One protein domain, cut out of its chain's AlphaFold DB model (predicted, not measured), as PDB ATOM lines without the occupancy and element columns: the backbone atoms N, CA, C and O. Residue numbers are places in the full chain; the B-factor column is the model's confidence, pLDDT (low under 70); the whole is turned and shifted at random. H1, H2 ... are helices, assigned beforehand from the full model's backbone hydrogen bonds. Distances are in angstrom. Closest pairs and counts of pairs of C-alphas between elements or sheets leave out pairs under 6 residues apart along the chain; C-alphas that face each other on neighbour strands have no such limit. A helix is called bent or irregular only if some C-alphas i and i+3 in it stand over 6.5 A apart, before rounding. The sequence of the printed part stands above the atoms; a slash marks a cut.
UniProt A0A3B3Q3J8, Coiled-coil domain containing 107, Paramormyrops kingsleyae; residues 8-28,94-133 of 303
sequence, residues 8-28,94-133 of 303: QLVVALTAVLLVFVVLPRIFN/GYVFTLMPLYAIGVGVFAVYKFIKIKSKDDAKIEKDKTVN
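What this domain is: This is residues 8 to 28 and 94 to 133 of the 303 residues of the protein "Coiled-coil domain containing 107" of Paramormyrops kingsleyae (UniProt A0A3B3Q3J8). Two helices make a narrow, open V: the long H2 runs nearly the whole length of the printed part, and the shorter H1 meets it near the end of the V that holds the cut. From there the two diverge, and residues 8 to 16 of H1 and residues 106 to 133 of H2 stick out free as the two arms. The printed part has 61 residues with two named helices, in the order H1, H2, and no named strand; the class is all helix. The whole is extended, with a radius of gyration of the C-alphas of 18.2 A, and spans 59 by 27 by 7 A, H2 making the length.

How they stand to each other: H2, residues 94 to 133, touches H1, residues 8 to 27, with residues 94 to 101 alone. H1 touches H2 with residues 20 to 24 alone. The closest C-alphas of the two helices are those of Pro 24 and Thr 98, 7.0 A apart. Their lines stand at a shallow tilt of 23 degrees, and they run opposite ways. Their centres are 22.2 A apart. The O i to N i+4 pairs within hydrogen-bond range are 32 of 36 in H2 and 14 of 16 in H1.

Where its parts are: H2 measures 56.6 A from C-alpha 94 at (8.554, 4.646, -14.129) to C-alpha 133 at (-12.715, -19.272, 32.557). H1 measures 26.8 A and begins with C-alpha 8 at (18.534, -13.188, 9.116). H1 has a kink of 26 degrees near residue 21; it is neither bent nor irregular, but only just: C-alphas 21 and 24 are 6.1 A apart.

The domain as a whole: The two C-alphas farthest apart are those of Asn 28 and Val 132, at 59.4 A. Residues 29 to 93 are not printed, and C-alphas 28 and 94 are 6.6 A apart across this cut; the link from H1 to H2 runs across it. Mean pLDDT of the printed part is 72.0, and it is under 70 in residues 21 to 28, 94 to 97 and 119 to 133.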
ATOM      1  N   GLN A   8      18.521 -12.787  10.522       79.31
ATOM      2  CA  GLN A   8      18.534 -13.188   9.116       79.31
ATOM      3  C   GLN A   8      17.239 -12.773   8.405       79.31
ATOM      4  O   GLN A   8      17.311 -12.244   7.301       79.31
ATOM      5  N   LEU A   9      16.074 -12.907   9.051       85.00
ATOM      6  CA  LEU A   9      14.795 -12.420   8.526       85.00
ATOM      7  C   LEU A   9      14.763 -10.889   8.383       85.00
ATOM      8  O   LEU A   9      14.303 -10.385   7.361       85.00
ATOM      9  N   VAL A  10      15.280 -10.137   9.363       86.62
ATOM     10  CA  VAL A  10      15.368  -8.664   9.285       86.62
ATOM     11  C   VAL A  10      16.361  -8.214   8.207       86.62
ATOM     12  O   VAL A  10      16.071  -7.280   7.459       86.62
ATOM     13  N   VAL A  11      17.506  -8.889   8.071       86.12
ATOM     14  CA  VAL A  11      18.492  -8.626   7.010       86.12
ATOM     15  C   VAL A  11      17.918  -8.984   5.637       86.12
ATOM     16  O   VAL A  11      18.077  -8.204   4.705       86.12
ATOM     17  N   ALA A  12      17.177 -10.086   5.510       83.62
ATOM     18  CA  ALA A  12      16.487 -10.446   4.273       83.62
ATOM     19  C   ALA A  12      15.399  -9.423   3.908       83.62
ATOM     20  O   ALA A  12      15.382  -8.942   2.782       83.62
ATOM     21  N   LEU A  13      14.541  -9.016   4.852       84.25
ATOM     22  CA  LEU A  13      13.515  -7.991   4.616       84.25
ATOM     23  C   LEU A  13      14.118  -6.633   4.243       84.25
ATOM     24  O   LEU A  13      13.632  -5.984   3.321       84.25
ATOM     25  N   THR A  14      15.183  -6.200   4.922       83.00
ATOM     26  CA  THR A  14      15.854  -4.932   4.591       83.00
ATOM     27  C   THR A  14      16.626  -5.011   3.276       83.00
ATOM     28  O   THR A  14      16.570  -4.053   2.512       83.00
ATOM     29  N   ALA A  15      17.248  -6.146   2.940       82.44
ATOM     30  CA  ALA A  15      17.846  -6.376   1.624       82.44
ATOM     31  C   ALA A  15      16.789  -6.388   0.507       82.44
ATOM     32  O   ALA A  15      16.987  -5.740  -0.514       82.44
ATOM     33  N   VAL A  16      15.643  -7.044   0.711       83.12
ATOM     34  CA  VAL A  16      14.514  -7.061  -0.237       83.12
ATOM     35  C   VAL A  16      13.926  -5.659  -0.421       83.12
ATOM     36  O   VAL A  16      13.704  -5.238  -1.553       83.12
ATOM     37  N   LEU A  17      13.737  -4.887   0.655       77.12
ATOM     38  CA  LEU A  17      13.286  -3.493   0.560       77.12
ATOM     39  C   LEU A  17      14.325  -2.593  -0.123       77.12
ATOM     40  O   LEU A  17      13.954  -1.764  -0.951       77.12
ATOM     41  N   LEU A  18      15.620  -2.775   0.154       77.06
ATOM     42  CA  LEU A  18      16.690  -2.083  -0.570       77.06
ATOM     43  C   LEU A  18      16.699  -2.471  -2.051       77.06
ATOM     44  O   LEU A  18      16.841  -1.590  -2.888       77.06
ATOM     45  N   VAL A  19      16.469  -3.737  -2.398       77.31
ATOM     46  CA  VAL A  19      16.313  -4.181  -3.789       77.31
ATOM     47  C   VAL A  19      15.119  -3.478  -4.445       77.31
ATOM     48  O   VAL A  19      15.303  -2.802  -5.455       77.31
ATOM     49  N   PHE A  20      13.927  -3.518  -3.843       73.38
ATOM     50  CA  PHE A  20      12.724  -2.876  -4.396       73.38
ATOM     51  C   PHE A  20      12.754  -1.335  -4.411       73.38
ATOM     52  O   PHE A  20      11.982  -0.734  -5.151       73.38
ATOM     53  N   VAL A  21      13.636  -0.678  -3.651       68.50
ATOM     54  CA  VAL A  21      13.803   0.791  -3.671       68.50
ATOM     55  C   VAL A  21      14.980   1.233  -4.551       68.50
ATOM     56  O   VAL A  21      14.889   2.253  -5.236       68.50
ATOM     57  N   VAL A  22      16.083   0.481  -4.565       68.81
ATOM     58  CA  VAL A  22      17.310   0.840  -5.294       68.81
ATOM     59  C   VAL A  22      17.283   0.337  -6.735       68.81
ATOM     60  O   VAL A  22      17.659   1.116  -7.608       68.81
ATOM     61  N   LEU A  23      16.801  -0.882  -7.035       66.94
ATOM     62  CA  LEU A  23      16.765  -1.366  -8.428       66.94
ATOM     63  C   LEU A  23      15.923  -0.455  -9.332       66.94
ATOM     64  O   LEU A  23      16.463  -0.015 -10.347       66.94
ATOM     65  N   PRO A  24      14.683  -0.056  -8.971       65.69
ATOM     66  CA  PRO A  24      13.936   0.916  -9.768       65.69
ATOM     67  C   PRO A  24      14.647   2.268  -9.898       65.69
ATOM     68  O   PRO A  24      14.517   2.926 -10.925       65.69
ATOM     69  N   ARG A  25      15.452   2.676  -8.906       62.97
ATOM     70  CA  ARG A  25      16.204   3.940  -8.946       62.97
ATOM     71  C   ARG A  25      17.442   3.885  -9.852       62.97
ATOM     72  O   ARG A  25      17.770   4.907 -10.447       62.97
ATOM     73  N   ILE A  26      18.110   2.734  -9.981       63.22
ATOM     74  CA  ILE A  26      19.284   2.576 -10.863       63.22
ATOM     75  C   ILE A  26      18.897   2.138 -12.285       63.22
ATOM     76  O   ILE A  26      19.379   2.733 -13.246       63.22
ATOM     77  N   PHE A  27      17.965   1.190 -12.456       55.47
ATOM     78  CA  PHE A  27      17.525   0.746 -13.789       55.47
ATOM     79  C   PHE A  27      16.741   1.835 -14.533       55.47
ATOM     80  O   PHE A  27      17.022   2.096 -15.704       55.47
ATOM     81  N   ASN A  28      15.842   2.564 -13.857       50.62
ATOM     82  CA  ASN A  28      15.119   3.693 -14.461       50.62
ATOM     83  C   ASN A  28      16.008   4.954 -14.633       50.62
ATOM     84  O   ASN A  28      15.515   6.009 -15.028       50.62
ATOM     85  N   GLY A  94       7.821   5.103 -15.324       63.91
ATOM     86  CA  GLY A  94       8.554   4.646 -14.129       63.91
ATOM     87  C   GLY A  94       7.759   4.772 -12.822       63.91
ATOM     88  O   GLY A  94       7.979   4.013 -11.877       63.91
ATOM     89  N   TYR A  95       6.785   5.688 -12.769       63.81
ATOM     90  CA  TYR A  95       5.929   5.859 -11.594       63.81
ATOM     91  C   TYR A  95       4.946   4.700 -11.436       63.81
ATOM     92  O   TYR A  95       4.797   4.197 -10.331       63.81
ATOM     93  N   VAL A  96       4.347   4.184 -12.516       65.12
ATOM     94  CA  VAL A  96       3.488   2.981 -12.429       65.12
ATOM     95  C   VAL A  96       4.279   1.780 -11.891       65.12
ATOM     96  O   VAL A  96       3.818   1.089 -10.983       65.12
ATOM     97  N   PHE A  97       5.513   1.593 -12.374       65.06
ATOM     98  CA  PHE A  97       6.393   0.485 -11.976       65.06
ATOM     99  C   PHE A  97       6.903   0.573 -10.523       65.06
ATOM    100  O   PHE A  97       7.376  -0.419  -9.975       65.06
ATOM    101  N   THR A  98       6.798   1.740  -9.876       70.38
ATOM    102  CA  THR A  98       7.143   1.931  -8.453       70.38
ATOM    103  C   THR A  98       5.905   1.989  -7.556       70.38
ATOM    104  O   THR A  98       5.918   1.415  -6.469       70.38
ATOM    105  N   LEU A  99       4.807   2.590  -8.026       77.00
ATOM    106  CA  LEU A  99       3.514   2.634  -7.337       77.00
ATOM    107  C   LEU A  99       2.913   1.239  -7.136       77.00
ATOM    108  O   LEU A  99       2.363   0.977  -6.071       77.00
ATOM    109  N   MET A 100       3.034   0.337  -8.115       75.12
ATOM    110  CA  MET A 100       2.471  -1.016  -8.033       75.12
ATOM    111  C   MET A 100       3.124  -1.865  -6.910       75.12
ATOM    112  O   MET A 100       2.385  -2.362  -6.055       75.12
ATOM    113  N   PRO A 101       4.468  -1.957  -6.787       80.88
ATOM    114  CA  PRO A 101       5.114  -2.545  -5.608       80.88
ATOM    115  C   PRO A 101       4.825  -1.808  -4.292       80.88
ATOM    116  O   PRO A 101       4.566  -2.459  -3.280       80.88
ATOM    117  N   LEU A 102       4.820  -0.466  -4.278       81.19
ATOM    118  CA  LEU A 102       4.493   0.308  -3.066       81.19
ATOM    119  C   LEU A 102       3.068   0.027  -2.569       81.19
ATOM    120  O   LEU A 102       2.854  -0.098  -1.363       81.19
ATOM    121  N   TYR A 103       2.108  -0.110  -3.484       86.00
ATOM    122  CA  TYR A 103       0.733  -0.476  -3.166       86.00
ATOM    123  C   TYR A 103       0.653  -1.895  -2.589       86.00
ATOM    124  O   TYR A 103       0.032  -2.081  -1.545       86.00
ATOM    125  N   ALA A 104       1.345  -2.872  -3.186       87.19
ATOM    126  CA  ALA A 104       1.406  -4.237  -2.658       87.19
ATOM    127  C   ALA A 104       1.996  -4.290  -1.233       87.19
ATOM    128  O   ALA A 104       1.433  -4.944  -0.354       87.19
ATOM    129  N   ILE A 105       3.074  -3.539  -0.965       84.81
ATOM    130  CA  ILE A 105       3.656  -3.401   0.381       84.81
ATOM    131  C   ILE A 105       2.657  -2.730   1.339       84.81
ATOM    132  O   ILE A 105       2.466  -3.202   2.460       84.81
ATOM    133  N   GLY A 106       1.977  -1.665   0.902       89.88
ATOM    134  CA  GLY A 106       0.954  -0.968   1.687       89.88
ATOM    135  C   GLY A 106      -0.231  -1.863   2.061       89.88
ATOM    136  O   GLY A 106      -0.641  -1.883   3.222       89.88
ATOM    137  N   VAL A 107      -0.739  -2.657   1.113       91.38
ATOM    138  CA  VAL A 107      -1.796  -3.654   1.346       91.38
ATOM    139  C   VAL A 107      -1.301  -4.775   2.262       91.38
ATOM    140  O   VAL A 107      -2.028  -5.157   3.174       91.38
ATOM    141  N   GLY A 108      -0.061  -5.249   2.104       89.94
ATOM    142  CA  GLY A 108       0.546  -6.243   2.994       89.94
ATOM    143  C   GLY A 108       0.658  -5.755   4.443       89.94
ATOM    144  O   GLY A 108       0.208  -6.435   5.367       89.94
ATOM    145  N   VAL A 109       1.168  -4.538   4.657       90.94
ATOM    146  CA  VAL A 109       1.231  -3.908   5.988       90.94
ATOM    147  C   VAL A 109      -0.172  -3.648   6.543       90.94
ATOM    148  O   VAL A 109      -0.404  -3.871   7.730       90.94
ATOM    149  N   PHE A 110      -1.137  -3.242   5.712       88.06
ATOM    150  CA  PHE A 110      -2.532  -3.073   6.130       88.06
ATOM    151  C   PHE A 110      -3.204  -4.402   6.498       88.06
ATOM    152  O   PHE A 110      -3.955  -4.442   7.471       88.06
ATOM    153  N   ALA A 111      -2.913  -5.490   5.782       89.69
ATOM    154  CA  ALA A 111      -3.390  -6.832   6.093       89.69
ATOM    155  C   ALA A 111      -2.790  -7.329   7.413       89.69
ATOM    156  O   ALA A 111      -3.538  -7.716   8.306       89.69
ATOM    157  N   VAL A 112      -1.470  -7.221   7.604       87.44
ATOM    158  CA  VAL A 112      -0.806  -7.557   8.876       87.44
ATOM    159  C   VAL A 112      -1.329  -6.680  10.021       87.44
ATOM    160  O   VAL A 112      -1.626  -7.199  11.093       87.44
ATOM    161  N   TYR A 113      -1.555  -5.381   9.803       87.81
ATOM    162  CA  TYR A 113      -2.196  -4.498  10.783       87.81
ATOM    163  C   TYR A 113      -3.647  -4.900  11.078       87.81
ATOM    164  O   TYR A 113      -4.055  -4.890  12.236       87.81
ATOM    165  N   LYS A 114      -4.436  -5.286  10.068       88.31
ATOM    166  CA  LYS A 114      -5.800  -5.813  10.236       88.31
ATOM    167  C   LYS A 114      -5.786  -7.111  11.031       88.31
ATOM    168  O   LYS A 114      -6.547  -7.203  11.988       88.31
ATOM    169  N   PHE A 115      -4.900  -8.055  10.717       79.56
ATOM    170  CA  PHE A 115      -4.722  -9.281  11.490       79.56
ATOM    171  C   PHE A 115      -4.282  -8.977  12.919       79.56
ATOM    172  O   PHE A 115      -4.917  -9.473  13.833       79.56
ATOM    173  N   ILE A 116      -3.307  -8.095  13.153       80.25
ATOM    174  CA  ILE A 116      -2.915  -7.673  14.507       80.25
ATOM    175  C   ILE A 116      -4.068  -6.945  15.219       80.25
ATOM    176  O   ILE A 116      -4.217  -7.102  16.421       80.25
ATOM    177  N   LYS A 117      -4.931  -6.190  14.529       78.75
ATOM    178  CA  LYS A 117      -6.062  -5.442  15.120       78.75
ATOM    179  C   LYS A 117      -7.321  -6.283  15.356       78.75
ATOM    180  O   LYS A 117      -8.124  -5.928  16.214       78.75
ATOM    181  N   ILE A 118      -7.507  -7.365  14.602       72.94
ATOM    182  CA  ILE A 118      -8.500  -8.410  14.878       72.94
ATOM    183  C   ILE A 118      -7.940  -9.296  15.991       72.94
ATOM    184  O   ILE A 118      -8.486  -9.298  17.085       72.94
ATOM    185  N   LYS A 119      -6.755  -9.882  15.796       63.88
ATOM    186  CA  LYS A 119      -6.112 -10.776  16.757       63.88
ATOM    187  C   LYS A 119      -5.821 -10.113  18.102       63.88
ATOM    188  O   LYS A 119      -5.999 -10.778  19.096       63.88
ATOM    189  N   SER A 120      -5.473  -8.828  18.198       60.97
ATOM    190  CA  SER A 120      -5.358  -8.156  19.513       60.97
ATOM    191  C   SER A 120      -6.707  -7.830  20.151       60.97
ATOM    192  O   SER A 120      -6.776  -7.738  21.370       60.97
ATOM    193  N   LYS A 121      -7.793  -7.684  19.380       61.31
ATOM    194  CA  LYS A 121      -9.146  -7.614  19.953       61.31
ATOM    195  C   LYS A 121      -9.597  -8.978  20.442       61.31
ATOM    196  O   LYS A 121     -10.161  -9.043  21.527       61.31
ATOM    197  N   ASP A 122      -9.326 -10.027  19.673       60.06
ATOM    198  CA  ASP A 122      -9.654 -11.399  20.029       60.06
ATOM    199  C   ASP A 122      -8.780 -11.864  21.191       60.06
ATOM    200  O   ASP A 122      -9.338 -12.150  22.237       60.06
ATOM    201  N   ASP A 123      -7.449 -11.810  21.114       56.59
ATOM    202  CA  ASP A 123      -6.545 -12.114  22.232       56.59
ATOM    203  C   ASP A 123      -6.820 -11.238  23.466       56.59
ATOM    204  O   ASP A 123      -6.768 -11.777  24.560       56.59
ATOM    205  N   ALA A 124      -7.216  -9.958  23.364       57.50
ATOM    206  CA  ALA A 124      -7.610  -9.174  24.553       57.50
ATOM    207  C   ALA A 124      -9.025  -9.493  25.080       57.50
ATOM    208  O   ALA A 124      -9.314  -9.245  26.255       57.50
ATOM    209  N   LYS A 125      -9.925 -10.042  24.251       53.50
ATOM    210  CA  LYS A 125     -11.186 -10.658  24.705       53.50
ATOM    211  C   LYS A 125     -10.876 -11.970  25.425       53.50
ATOM    212  O   LYS A 125     -11.322 -12.196  26.542       53.50
ATOM    213  N   ILE A 126     -10.078 -12.800  24.765       54.19
ATOM    214  CA  ILE A 126      -9.688 -14.150  25.138       54.19
ATOM    215  C   ILE A 126      -8.770 -14.117  26.363       54.19
ATOM    216  O   ILE A 126      -8.865 -15.024  27.161       54.19
ATOM    217  N   GLU A 127      -7.946 -13.097  26.600       53.09
ATOM    218  CA  GLU A 127      -7.157 -12.925  27.833       53.09
ATOM    219  C   GLU A 127      -8.061 -12.593  29.031       53.09
ATOM    220  O   GLU A 127      -7.942 -13.198  30.100       53.09
ATOM    221  N   LYS A 128      -9.037 -11.699  28.831       51.84
ATOM    222  CA  LYS A 128     -10.053 -11.349  29.839       51.84
ATOM    223  C   LYS A 128     -11.047 -12.487  30.116       51.84
ATOM    224  O   LYS A 128     -11.594 -12.555  31.209       51.84
ATOM    225  N   ASP A 129     -11.253 -13.395  29.160       48.62
ATOM    226  CA  ASP A 129     -12.037 -14.628  29.335       48.62
ATOM    227  C   ASP A 129     -11.161 -15.767  29.915       48.62
ATOM    228  O   ASP A 129     -11.578 -16.449  30.845       48.62
ATOM    229  N   LYS A 130      -9.898 -15.925  29.479       48.25
ATOM    230  CA  LYS A 130      -8.911 -16.906  29.992       48.25
ATOM    231  C   LYS A 130      -8.629 -16.711  31.480       48.25
ATOM    232  O   LYS A 130      -8.533 -17.697  32.203       48.25
ATOM    233  N   THR A 131      -8.522 -15.470  31.946       51.38
ATOM    234  CA  THR A 131      -8.250 -15.164  33.363       51.38
ATOM    235  C   THR A 131      -9.400 -15.535  34.309       51.38
ATOM    236  O   THR A 131      -9.152 -15.716  35.497       51.38
ATOM    237  N   VAL A 132     -10.628 -15.719  33.803       50.66
ATOM    238  CA  VAL A 132     -11.805 -16.125  34.604       50.66
ATOM    239  C   VAL A 132     -12.252 -17.565  34.307       50.66
ATOM    240  O   VAL A 132     -12.627 -18.300  35.219       50.66
ATOM    241  N   ASN A 133     -12.182 -17.996  33.045       46.97
ATOM    242  CA  ASN A 133     -12.715 -19.272  32.557       46.97
ATOM    243  C   ASN A 133     -11.653 -20.225  31.977       46.97
ATOM    244  O   ASN A 133     -11.963 -21.392  31.741       46.97
TER     245      ASN A 133